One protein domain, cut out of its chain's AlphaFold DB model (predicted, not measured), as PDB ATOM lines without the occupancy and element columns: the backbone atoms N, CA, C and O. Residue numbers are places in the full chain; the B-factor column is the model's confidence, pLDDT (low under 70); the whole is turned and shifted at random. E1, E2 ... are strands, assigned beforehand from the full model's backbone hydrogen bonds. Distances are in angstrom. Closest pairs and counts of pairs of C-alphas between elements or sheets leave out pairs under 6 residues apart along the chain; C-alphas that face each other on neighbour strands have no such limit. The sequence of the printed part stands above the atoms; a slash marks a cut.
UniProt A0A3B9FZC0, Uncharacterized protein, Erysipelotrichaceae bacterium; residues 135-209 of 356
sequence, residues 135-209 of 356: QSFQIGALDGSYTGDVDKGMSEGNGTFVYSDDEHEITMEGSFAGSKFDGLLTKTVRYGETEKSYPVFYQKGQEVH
ATOM      1  N   GLN A 135     182.524 155.420 150.099       93.31
ATOM      2  CA  GLN A 135     181.382 155.766 149.235       93.31
ATOM      3  C   GLN A 135     180.614 154.540 148.716       93.31
ATOM      4  O   GLN A 135     179.450 154.665 148.353       93.31
ATOM      5  N   SER A 136     181.265 153.375 148.679       92.62
ATOM      6  CA  SER A 136     180.669 152.085 148.320       92.62
ATOM      7  C   SER A 136     181.175 151.028 149.294       92.62
ATOM      8  O   SER A 136     182.383 150.834 149.465       92.62
ATOM      9  N   PHE A 137     180.231 150.390 149.970       94.12
ATOM     10  CA  PHE A 137     180.436 149.378 150.984       94.12
ATOM     11  C   PHE A 137     179.244 148.422 150.967       94.12
ATOM     12  O   PHE A 137     178.089 148.849 150.955       94.12
ATOM     13  N   GLN A 138     179.519 147.119 150.974       93.38
ATOM     14  CA  GLN A 138     178.471 146.108 150.898       93.38
ATOM     15  C   GLN A 138     178.003 145.687 152.291       93.38
ATOM     16  O   GLN A 138     178.795 145.202 153.100       93.38
ATOM     17  N   ILE A 139     176.696 145.800 152.532       92.38
ATOM     18  CA  ILE A 139     176.023 145.252 153.715       92.38
ATOM     19  C   ILE A 139     174.901 144.334 153.239       92.38
ATOM     20  O   ILE A 139     173.894 144.767 152.673       92.38
ATOM     21  N   GLY A 140     175.082 143.027 153.438       86.75
ATOM     22  CA  GLY A 140     174.195 142.022 152.857       86.75
ATOM     23  C   GLY A 140     174.158 142.104 151.325       86.75
ATOM     24  O   GLY A 140     175.168 141.874 150.667       86.75
ATOM     25  N   ALA A 141     172.982 142.386 150.760       87.12
ATOM     26  CA  ALA A 141     172.788 142.555 149.315       87.12
ATOM     27  C   ALA A 141     172.779 144.030 148.866       87.12
ATOM     28  O   ALA A 141     172.596 144.296 147.679       87.12
ATOM     29  N   LEU A 142     172.931 144.971 149.801       91.62
ATOM     30  CA  LEU A 142     172.905 146.405 149.534       91.62
ATOM     31  C   LEU A 142     174.328 146.927 149.338       91.62
ATOM     32  O   LEU A 142     175.256 146.479 150.012       91.62
ATOM     33  N   ASP A 143     174.475 147.897 148.441       93.75
ATOM     34  CA  ASP A 143     175.690 148.689 148.253       93.75
ATOM     35  C   ASP A 143     175.350 150.159 148.509       93.75
ATOM     36  O   ASP A 143     174.337 150.659 148.019       93.75
ATOM     37  N   GLY A 144     176.156 150.828 149.321       95.25
ATOM     38  CA  GLY A 144     175.909 152.203 149.741       95.25
ATOM     39  C   GLY A 144     177.126 152.813 150.421       95.25
ATOM     40  O   GLY A 144     178.174 152.176 150.524       95.25
ATOM     41  N   SER A 145     176.999 154.047 150.899       96.88
ATOM     42  CA  SER A 145     178.074 154.669 151.673       96.88
ATOM     43  C   SER A 145     178.060 154.172 153.116       96.88
ATOM     44  O   SER A 145     176.996 153.916 153.682       96.88
ATOM     45  N   TYR A 146     179.237 154.038 153.717       97.81
ATOM     46  CA  TYR A 146     179.390 153.594 155.099       97.81
ATOM     47  C   TYR A 146     180.403 154.463 155.833       97.81
ATOM     48  O   TYR A 146     181.473 154.759 155.301       97.81
ATOM     49  N   THR A 147     180.071 154.856 157.059       98.25
ATOM     50  CA  THR A 147     181.008 155.449 158.014       98.25
ATOM     51  C   THR A 147     180.854 154.763 159.363       98.25
ATOM     52  O   THR A 147     179.763 154.786 159.921       98.25
ATOM     53  N   GLY A 148     181.911 154.159 159.898       97.62
ATOM     54  CA  GLY A 148     181.825 153.470 161.186       97.62
ATOM     55  C   GLY A 148     182.985 152.532 161.471       97.62
ATOM     56  O   GLY A 148     184.006 152.555 160.775       97.62
ATOM     57  N   ASP A 149     182.813 151.726 162.512       97.38
ATOM     58  CA  ASP A 149     183.804 150.766 162.971       97.38
ATOM     59  C   ASP A 149     183.916 149.576 162.000       97.38
ATOM     60  O   ASP A 149     182.945 149.064 161.437       97.38
ATOM     61  N   VAL A 150     185.142 149.114 161.783       96.31
ATOM     62  CA  VAL A 150     185.430 147.925 160.984       96.31
ATOM     63  C   VAL A 150     186.450 147.046 161.688       96.31
ATOM     64  O   VAL A 150     187.357 147.549 162.346       96.31
ATOM     65  N   ASP A 151     186.346 145.734 161.498       94.38
ATOM     66  CA  ASP A 151     187.395 144.774 161.845       94.38
ATOM     67  C   ASP A 151     187.652 143.853 160.650       94.38
ATOM     68  O   ASP A 151     186.728 143.276 160.070       94.38
ATOM     69  N   LYS A 152     188.919 143.752 160.229       89.56
ATOM     70  CA  LYS A 152     189.346 142.949 159.061       89.56
ATOM     71  C   LYS A 152     188.531 143.235 157.791       89.56
ATOM     72  O   LYS A 152     188.221 142.332 157.012       89.56
ATOM     73  N   GLY A 153     188.189 144.507 157.585       87.44
ATOM     74  CA  GLY A 153     187.443 144.985 156.417       87.44
ATOM     75  C   GLY A 153     185.940 144.687 156.439       87.44
ATOM     76  O   GLY A 153     185.264 144.977 155.455       87.44
ATOM     77  N   MET A 154     185.410 144.127 157.528       92.56
ATOM     78  CA  MET A 154     183.973 143.951 157.741       92.56
ATOM     79  C   MET A 154     183.450 145.053 158.657       92.56
ATOM     80  O   MET A 154     184.176 145.466 159.557       92.56
ATOM     81  N   SER A 155     182.214 145.519 158.450       94.75
ATOM     82  CA  SER A 155     181.602 146.436 159.416       94.75
ATOM     83  C   SER A 155     181.284 145.691 160.704       94.75
ATOM     84  O   SER A 155     180.764 144.570 160.674       94.75
ATOM     85  N   GLU A 156     181.622 146.330 161.812       95.44
ATOM     86  CA  GLU A 156     181.497 145.828 163.177       95.44
ATOM     87  C   GLU A 156     181.109 147.014 164.072       95.44
ATOM     88  O   GLU A 156     181.170 148.150 163.617       95.44
ATOM     89  N   GLY A 157     180.704 146.796 165.323       92.88
ATOM     90  CA  GLY A 157     180.479 147.896 166.266       92.88
ATOM     91  C   GLY A 157     179.442 148.906 165.771       92.88
ATOM     92  O   GLY A 157     178.381 148.517 165.292       92.88
ATOM     93  N   ASN A 158     179.722 150.204 165.908       93.50
ATOM     94  CA  ASN A 158     178.770 151.248 165.533       93.50
ATOM     95  C   ASN A 158     179.084 151.849 164.162       93.50
ATOM     96  O   ASN A 158     180.238 152.029 163.781       93.50
ATOM     97  N   GLY A 159     178.044 152.243 163.432       96.75
ATOM     98  CA  GLY A 159     178.221 152.971 162.186       96.75
ATOM     99  C   GLY A 159     176.953 153.596 161.630       96.75
ATOM    100  O   GLY A 159     175.864 153.524 162.202       96.75
ATOM    101  N   THR A 160     177.115 154.189 160.459       97.94
ATOM    102  CA  THR A 160     176.058 154.756 159.636       97.94
ATOM    103  C   THR A 160     176.219 154.220 158.224       97.94
ATOM    104  O   THR A 160     177.264 154.391 157.597       97.94
ATOM    105  N   PHE A 161     175.174 153.581 157.716       98.00
ATOM    106  CA  PHE A 161     175.081 153.110 156.344       98.00
ATOM    107  C   PHE A 161     173.990 153.888 155.617       98.00
ATOM    108  O   PHE A 161     172.867 153.972 156.111       98.00
ATOM    109  N   VAL A 162     174.304 154.438 154.448       97.00
ATOM    110  CA  VAL A 162     173.336 155.145 153.605       97.00
ATOM    111  C   VAL A 162     173.233 154.430 152.271       97.00
ATOM    112  O   VAL A 162     174.204 154.366 151.514       97.00
ATOM    113  N   TYR A 163     172.043 153.915 151.992       94.94
ATOM    114  CA  TYR A 163     171.658 153.356 150.706       94.94
ATOM    115  C   TYR A 163     170.680 154.310 150.031       94.94
ATOM    116  O   TYR A 163     169.690 154.711 150.645       94.94
ATOM    117  N   SER A 164     170.930 154.625 148.764       91.44
ATOM    118  CA  SER A 164     170.026 155.447 147.966       91.44
ATOM    119  C   SER A 164     169.791 154.803 146.607       91.44
ATOM    120  O   SER A 164     170.742 154.398 145.939       91.44
ATOM    121  N   ASP A 165     168.530 154.745 146.191       86.12
ATOM    122  CA  ASP A 165     168.123 154.458 144.816       86.12
ATOM    123  C   ASP A 165     167.372 155.655 144.212       86.12
ATOM    124  O   ASP A 165     167.359 156.747 144.781       86.12
ATOM    125  N   ASP A 166     166.787 155.473 143.026       81.94
ATOM    126  CA  ASP A 166     166.075 156.540 142.313       81.94
ATOM    127  C   ASP A 166     164.859 157.081 143.090       81.94
ATOM    128  O   ASP A 166     164.404 158.197 142.826       81.94
ATOM    129  N   GLU A 167     164.307 156.303 144.027       79.81
ATOM    130  CA  GLU A 167     163.059 156.620 144.724       79.81
ATOM    131  C   GLU A 167     163.260 156.937 146.214       79.81
ATOM    132  O   GLU A 167     162.471 157.698 146.785       79.81
ATOM    133  N   HIS A 168     164.297 156.383 146.850       80.00
ATOM    134  CA  HIS A 168     164.465 156.416 148.300       80.00
ATOM    135  C   HIS A 168     165.915 156.667 148.711       80.00
ATOM    136  O   HIS A 168     166.841 156.094 148.150       80.00
ATOM    137  N   GLU A 169     166.096 157.441 149.782       93.31
ATOM    138  CA  GLU A 169     167.324 157.436 150.582       93.31
ATOM    139  C   GLU A 169     167.001 156.836 151.952       93.31
ATOM    140  O   GLU A 169     166.070 157.274 152.638       93.31
ATOM    141  N   ILE A 170     167.748 155.798 152.320       93.94
ATOM    142  CA  ILE A 170     167.614 155.062 153.572       93.94
ATOM    143  C   ILE A 170     168.935 155.160 154.326       93.94
ATOM    144  O   ILE A 170     169.957 154.641 153.878       93.94
ATOM    145  N   THR A 171     168.881 155.753 155.513       96.25
ATOM    146  CA  THR A 171     169.994 155.782 156.463       96.25
ATOM    147  C   THR A 171     169.725 154.791 157.588       96.25
ATOM    148  O   THR A 171     168.657 154.814 158.199       96.25
ATOM    149  N   MET A 172     170.700 153.931 157.861       95.00
ATOM    150  CA  MET A 172     170.710 152.957 158.947       95.00
ATOM    151  C   MET A 172     171.854 153.315 159.895       95.00
ATOM    152  O   MET A 172     173.020 153.221 159.514       95.00
ATOM    153  N   GLU A 173     171.531 153.729 161.114       95.38
ATOM    154  CA  GLU A 173     172.509 154.130 162.130       95.38
ATOM    155  C   GLU A 173     172.385 153.242 163.364       95.38
ATOM    156  O   GLU A 173     171.292 153.093 163.904       95.38
ATOM    157  N   GLY A 174     173.480 152.642 163.818       91.12
ATOM    158  CA  GLY A 174     173.471 151.770 164.988       91.12
ATOM    159  C   GLY A 174     174.520 150.676 164.893       91.12
ATOM    160  O   GLY A 174     175.619 150.920 164.397       91.12
ATOM    161  N   SER A 175     174.169 149.487 165.375       90.81
ATOM    162  CA  SER A 175     175.107 148.377 165.529       90.81
ATOM    163  C   SER A 175     175.209 147.473 164.284       90.81
ATOM    164  O   SER A 175     174.231 147.203 163.575       90.81
ATOM    165  N   PHE A 176     176.429 147.007 164.020       94.56
ATOM    166  CA  PHE A 176     176.823 146.142 162.914       94.56
ATOM    167  C   PHE A 176     177.664 144.974 163.432       94.56
ATOM    168  O   PHE A 176     178.483 145.142 164.331       94.56
ATOM    169  N   ALA A 177     177.500 143.800 162.823       94.31
ATOM    170  CA  ALA A 177     178.325 142.633 163.119       94.31
ATOM    171  C   ALA A 177     178.597 141.821 161.849       94.31
ATOM    172  O   ALA A 177     177.666 141.343 161.187       94.31
ATOM    173  N   GLY A 178     179.874 141.648 161.500       92.75
ATOM    174  CA  GLY A 178     180.304 140.866 160.338       92.75
ATOM    175  C   GLY A 178     179.636 141.283 159.021       92.75
ATOM    176  O   GLY A 178     179.087 140.430 158.313       92.75
ATOM    177  N   SER A 179     179.652 142.584 158.703       93.50
ATOM    178  CA  SER A 179     179.044 143.160 157.487       93.50
ATOM    179  C   SER A 179     177.525 142.977 157.377       93.50
ATOM    180  O   SER A 179     176.966 142.825 156.283       93.50
ATOM    181  N   LYS A 180     176.833 142.987 158.518       94.50
ATOM    182  CA  LYS A 180     175.370 142.933 158.619       94.50
ATOM    183  C   LYS A 180     174.879 143.929 159.659       94.50
ATOM    184  O   LYS A 180     175.579 144.191 160.629       94.50
ATOM    185  N   PHE A 181     173.654 144.417 159.484       93.38
ATOM    186  CA  PHE A 181     172.921 145.071 160.567       93.38
ATOM    187  C   PHE A 181     172.693 144.061 161.701       93.38
ATOM    188  O   PHE A 181     172.257 142.932 161.433       93.38
ATOM    189  N   ASP A 182     172.990 144.449 162.938       89.44
ATOM    190  CA  ASP A 182     172.818 143.583 164.105       89.44
ATOM    191  C   ASP A 182     172.599 144.417 165.367       89.44
ATOM    192  O   ASP A 182     173.368 145.326 165.655       89.44
ATOM    193  N   GLY A 183     171.553 144.113 166.126       81.12
ATOM    194  CA  GLY A 183     171.130 144.908 167.270       81.12
ATOM    195  C   GLY A 183     170.112 145.985 166.898       81.12
ATOM    196  O   GLY A 183     169.363 145.864 165.927       81.12
ATOM    197  N   LEU A 184     170.041 147.028 167.720       76.81
ATOM    198  CA  LEU A 184     169.150 148.158 167.497       76.81
ATOM    199  C   LEU A 184     169.785 149.164 166.534       76.81
ATOM    200  O   LEU A 184     170.931 149.574 166.717       76.81
ATOM    201  N   LEU A 185     169.002 149.609 165.556       86.94
ATOM    202  CA  LEU A 185     169.357 150.692 164.654       86.94
ATOM    203  C   LEU A 185     168.227 151.720 164.579       86.94
ATOM    204  O   LEU A 185     167.059 151.417 164.814       86.94
ATOM    205  N   THR A 186     168.568 152.938 164.188       85.69
ATOM    206  CA  THR A 186     167.619 153.934 163.700       85.69
ATOM    207  C   THR A 186     167.584 153.855 162.182       85.69
ATOM    208  O   THR A 186     168.608 154.028 161.521       85.69
ATOM    209  N   LYS A 187     166.398 153.600 161.628       89.44
ATOM    210  CA  LYS A 187     166.134 153.656 160.194       89.44
ATOM    211  C   LYS A 187     165.468 154.977 159.857       89.44
ATOM    212  O   LYS A 187     164.352 155.244 160.300       89.44
ATOM    213  N   THR A 188     166.129 155.768 159.031       90.88
ATOM    214  CA  THR A 188     165.613 157.026 158.500       90.88
ATOM    215  C   THR A 188     165.327 156.852 157.019       90.88
ATOM    216  O   THR A 188     166.220 156.504 156.257       90.88
ATOM    217  N   VAL A 189     164.080 157.080 156.612       90.75
ATOM    218  CA  VAL A 189     163.666 157.028 155.207       90.75
ATOM    219  C   VAL A 189     163.281 158.428 154.751       90.75
ATOM    220  O   VAL A 189     162.396 159.059 155.344       90.75
ATOM    221  N   ARG A 190     163.925 158.900 153.684       89.69
ATOM    222  CA  ARG A 190     163.628 160.183 153.049       89.69
ATOM    223  C   ARG A 190     162.837 159.975 151.758       89.69
ATOM    224  O   ARG A 190     163.246 159.224 150.878       89.69
ATOM    225  N   TYR A 191     161.722 160.695 151.652       82.44
ATOM    226  CA  TYR A 191     160.854 160.782 150.478       82.44
ATOM    227  C   TYR A 191     160.761 162.251 150.045       82.44
ATOM    228  O   TYR A 191     159.961 163.024 150.584       82.44
ATOM    229  N   GLY A 192     161.602 162.669 149.097       81.12
ATOM    230  CA  GLY A 192     161.721 164.082 148.723       81.12
ATOM    231  C   GLY A 192     162.160 164.945 149.915       81.12
ATOM    232  O   GLY A 192     163.217 164.711 150.488       81.12
ATOM    233  N   GLU A 193     161.343 165.928 150.305       81.94
ATOM    234  CA  GLU A 193     161.611 166.804 151.465       81.94
ATOM    235  C   GLU A 193     161.124 166.225 152.808       81.94
ATOM    236  O   GLU A 193     161.348 166.827 153.855       81.94
ATOM    237  N   THR A 194     160.424 165.083 152.805       82.88
ATOM    238  CA  THR A 194     159.905 164.472 154.038       82.88
ATOM    239  C   THR A 194     160.850 163.391 154.541       82.88
ATOM    240  O   THR A 194     161.218 162.492 153.791       82.88
ATOM    241  N   GLU A 195     161.173 163.431 155.830       86.56
ATOM    242  CA  GLU A 195     161.999 162.433 156.505       86.56
ATOM    243  C   GLU A 195     161.206 161.771 157.639       86.56
ATOM    244  O   GLU A 195     160.467 162.438 158.371       86.56
ATOM    245  N   LYS A 196     161.315 160.445 157.758       80.25
ATOM    246  CA  LYS A 196     160.746 159.677 158.870       80.25
ATOM    247  C   LYS A 196     161.800 158.744 159.437       80.25
ATOM    248  O   LYS A 196     162.312 157.897 158.708       80.25
ATOM    249  N   SER A 197     162.035 158.853 160.737       80.00
ATOM    250  CA  SER A 197     162.958 157.995 161.476       80.00
ATOM    251  C   SER A 197     162.199 157.112 162.450       80.00
ATOM    252  O   SER A 197     161.249 157.561 163.095       80.00
ATOM    253  N   TYR A 198     162.602 155.853 162.545       70.44
ATOM    254  CA  TYR A 198     162.058 154.921 163.518       70.44
ATOM    255  C   TYR A 198     163.090 153.857 163.903       70.44
ATOM    256  O   TYR A 198     163.965 153.529 163.099       70.44
ATOM    257  N   PRO A 199     163.000 153.301 165.120       73.81
ATOM    258  CA  PRO A 199     163.872 152.212 165.535       73.81
ATOM    259  C   PRO A 199     163.562 150.942 164.742       73.81
ATOM    260  O   PRO A 199     162.401 150.634 164.481       73.81
ATOM    261  N   VAL A 200     164.588 150.179 164.402       79.38
ATOM    262  CA  VAL A 200     164.485 148.831 163.843       79.38
ATOM    263  C   VAL A 200     165.449 147.925 164.590       79.38
ATOM    264  O   VAL A 200     166.501 148.366 165.048       79.38
ATOM    265  N   PHE A 201     165.097 146.653 164.727       80.25
ATOM    266  CA  PHE A 201     165.958 145.678 165.378       80.25
ATOM    267  C   PHE A 201     166.340 144.596 164.378       80.25
ATOM    268  O   PHE A 201     165.483 144.061 163.675       80.25
ATOM    269  N   TYR A 202     167.629 144.288 164.304       85.44
ATOM    270  CA  TYR A 202     168.168 143.276 163.413       85.44
ATOM    271  C   TYR A 202     168.855 142.179 164.217       85.44
ATOM    272  O   TYR A 202     169.528 142.442 165.208       85.44
ATOM    273  N   GLN A 203     168.721 140.937 163.764       83.62
ATOM    274  CA  GLN A 203     169.512 139.822 164.266       83.62
ATOM    275  C   GLN A 203     170.124 139.078 163.085       83.62
ATOM    276  O   GLN A 203     169.421 138.551 162.219       83.62
ATOM    277  N   LYS A 204     171.455 139.036 163.033       86.88
ATOM    278  CA  LYS A 204     172.234 138.382 161.971       86.88
ATOM    279  C   LYS A 204     171.826 138.844 160.565       86.88
ATOM    280  O   LYS A 204     171.824 138.037 159.625       86.88
ATOM    281  N   GLY A 205     171.518 140.134 160.413       87.81
ATOM    282  CA  GLY A 205     171.119 140.763 159.151       87.81
ATOM    283  C   GLY A 205     169.654 140.574 158.751       87.81
ATOM    284  O   GLY A 205     169.298 140.942 157.635       87.81
ATOM    285  N   GLN A 206     168.809 140.011 159.617       87.06
ATOM    286  CA  GLN A 206     167.363 139.937 159.399       87.06
ATOM    287  C   GLN A 206     166.651 140.916 160.324       87.06
ATOM    288  O   GLN A 206     166.920 140.914 161.522       87.06
ATOM    289  N   GLU A 207     165.749 141.728 159.772       85.06
ATOM    290  CA  GLU A 207     164.866 142.568 160.580       85.06
ATOM    291  C   GLU A 207     163.944 141.664 161.401       85.06
ATOM    292  O   GLU A 207     163.292 140.762 160.867       85.06
ATOM    293  N   VAL A 208     163.934 141.878 162.711       80.25
ATOM    294  CA  VAL A 208     163.123 141.118 163.653       80.25
ATOM    295  C   VAL A 208     161.954 141.991 164.080       80.25
ATOM    296  O   VAL A 208     162.111 143.146 164.462       80.25
ATOM    297  N   HIS A 209     160.767 141.402 164.027       70.88
ATOM    298  CA  HIS A 209     159.497 142.031 164.377       70.88
ATOM    299  C   HIS A 209     158.903 141.373 165.627       70.88
ATOM    300  O   HIS A 209     157.725 141.024 165.650       70.88
TER     301      HIS A 209
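AT A GLANCE: This is residues 135 to 209 of the 356 residues of an uncharacterized protein of Erysipelotrichaceae bacterium (UniProt A0A3B9FZC0). One sheet of seven strands, strongly twisted and curled like part of a barrel, makes this domain; the barrel is not closed, for its two edge strands, E1 and E7, are apart. The strands follow one another across the sheet as they do along the chain, folding back at a tight turn each time, and no named helix covers either face. The printed part has 75 residues, 58 of them in strands; the order is E1, E2, E3, E4, E5, E6, E7, antiparallel throughout, and the class is all strand. It is compact, with a radius of gyration of the C-alphas of 11.8 A, and spans 37 by 29 by 18 A.

HOW THE PARTS SIT: E1, residues 135 to 139, forms a hairpin with E2, residues 142 to 151, where N 137 and O 144 are 2.8 A apart, within hydrogen-bond range. The pairing of E2 is staggered: residues 142 to 144 pair with E1, and residues 145 to 151 pair with E3, residues 154 to 164. E2 bends by 96 degrees at residue 148 and E3 by 122 degrees at residue 157; N 147 and O 160 are 2.9 A apart. The hairpin of E3 and E4, residues 169 to 176, has N 161 and O 172 at 2.8 A. E4 pairs next with E5, residues 181 to 191, with N 186 and O 173 at 2.7 A, and E5 bends by 105 degrees at residue 184. Between E5 and E6, residues 194 to 203, N 187 and O 198 are 2.8 A apart. E7, residues 206 to 208, is the last strand, with N 208 and O 201 of E6 at 2.8 A. These seven form a meander, each strand the antiparallel neighbour of the one before. The closest C-alphas of E1 and E5, those of Ile 139 and Phe 181, are 7.5 A apart.

IN THESE COORDINATES: E1 begins at C-alpha 135, (181.382, 155.766, 149.235). E2 measures 19.1 A from first to last C-alpha, E3 20.5 A, E4 19.2 A and E5 22.2 A. E6 measures 28.4 A and begins at C-alpha 194, (159.905, 164.472, 154.038). E7 ends at C-alpha 208, (163.123, 141.118, 163.653).

THE WHOLE: The two C-alphas farthest apart, those of Lys 152 and Glu 193, are 37.4 A from each other. The printed part has no cut, and the six links are tight. The mean pLDDT of the printed part is 89.3, that of E6 is 80, and no printed residue is under 70.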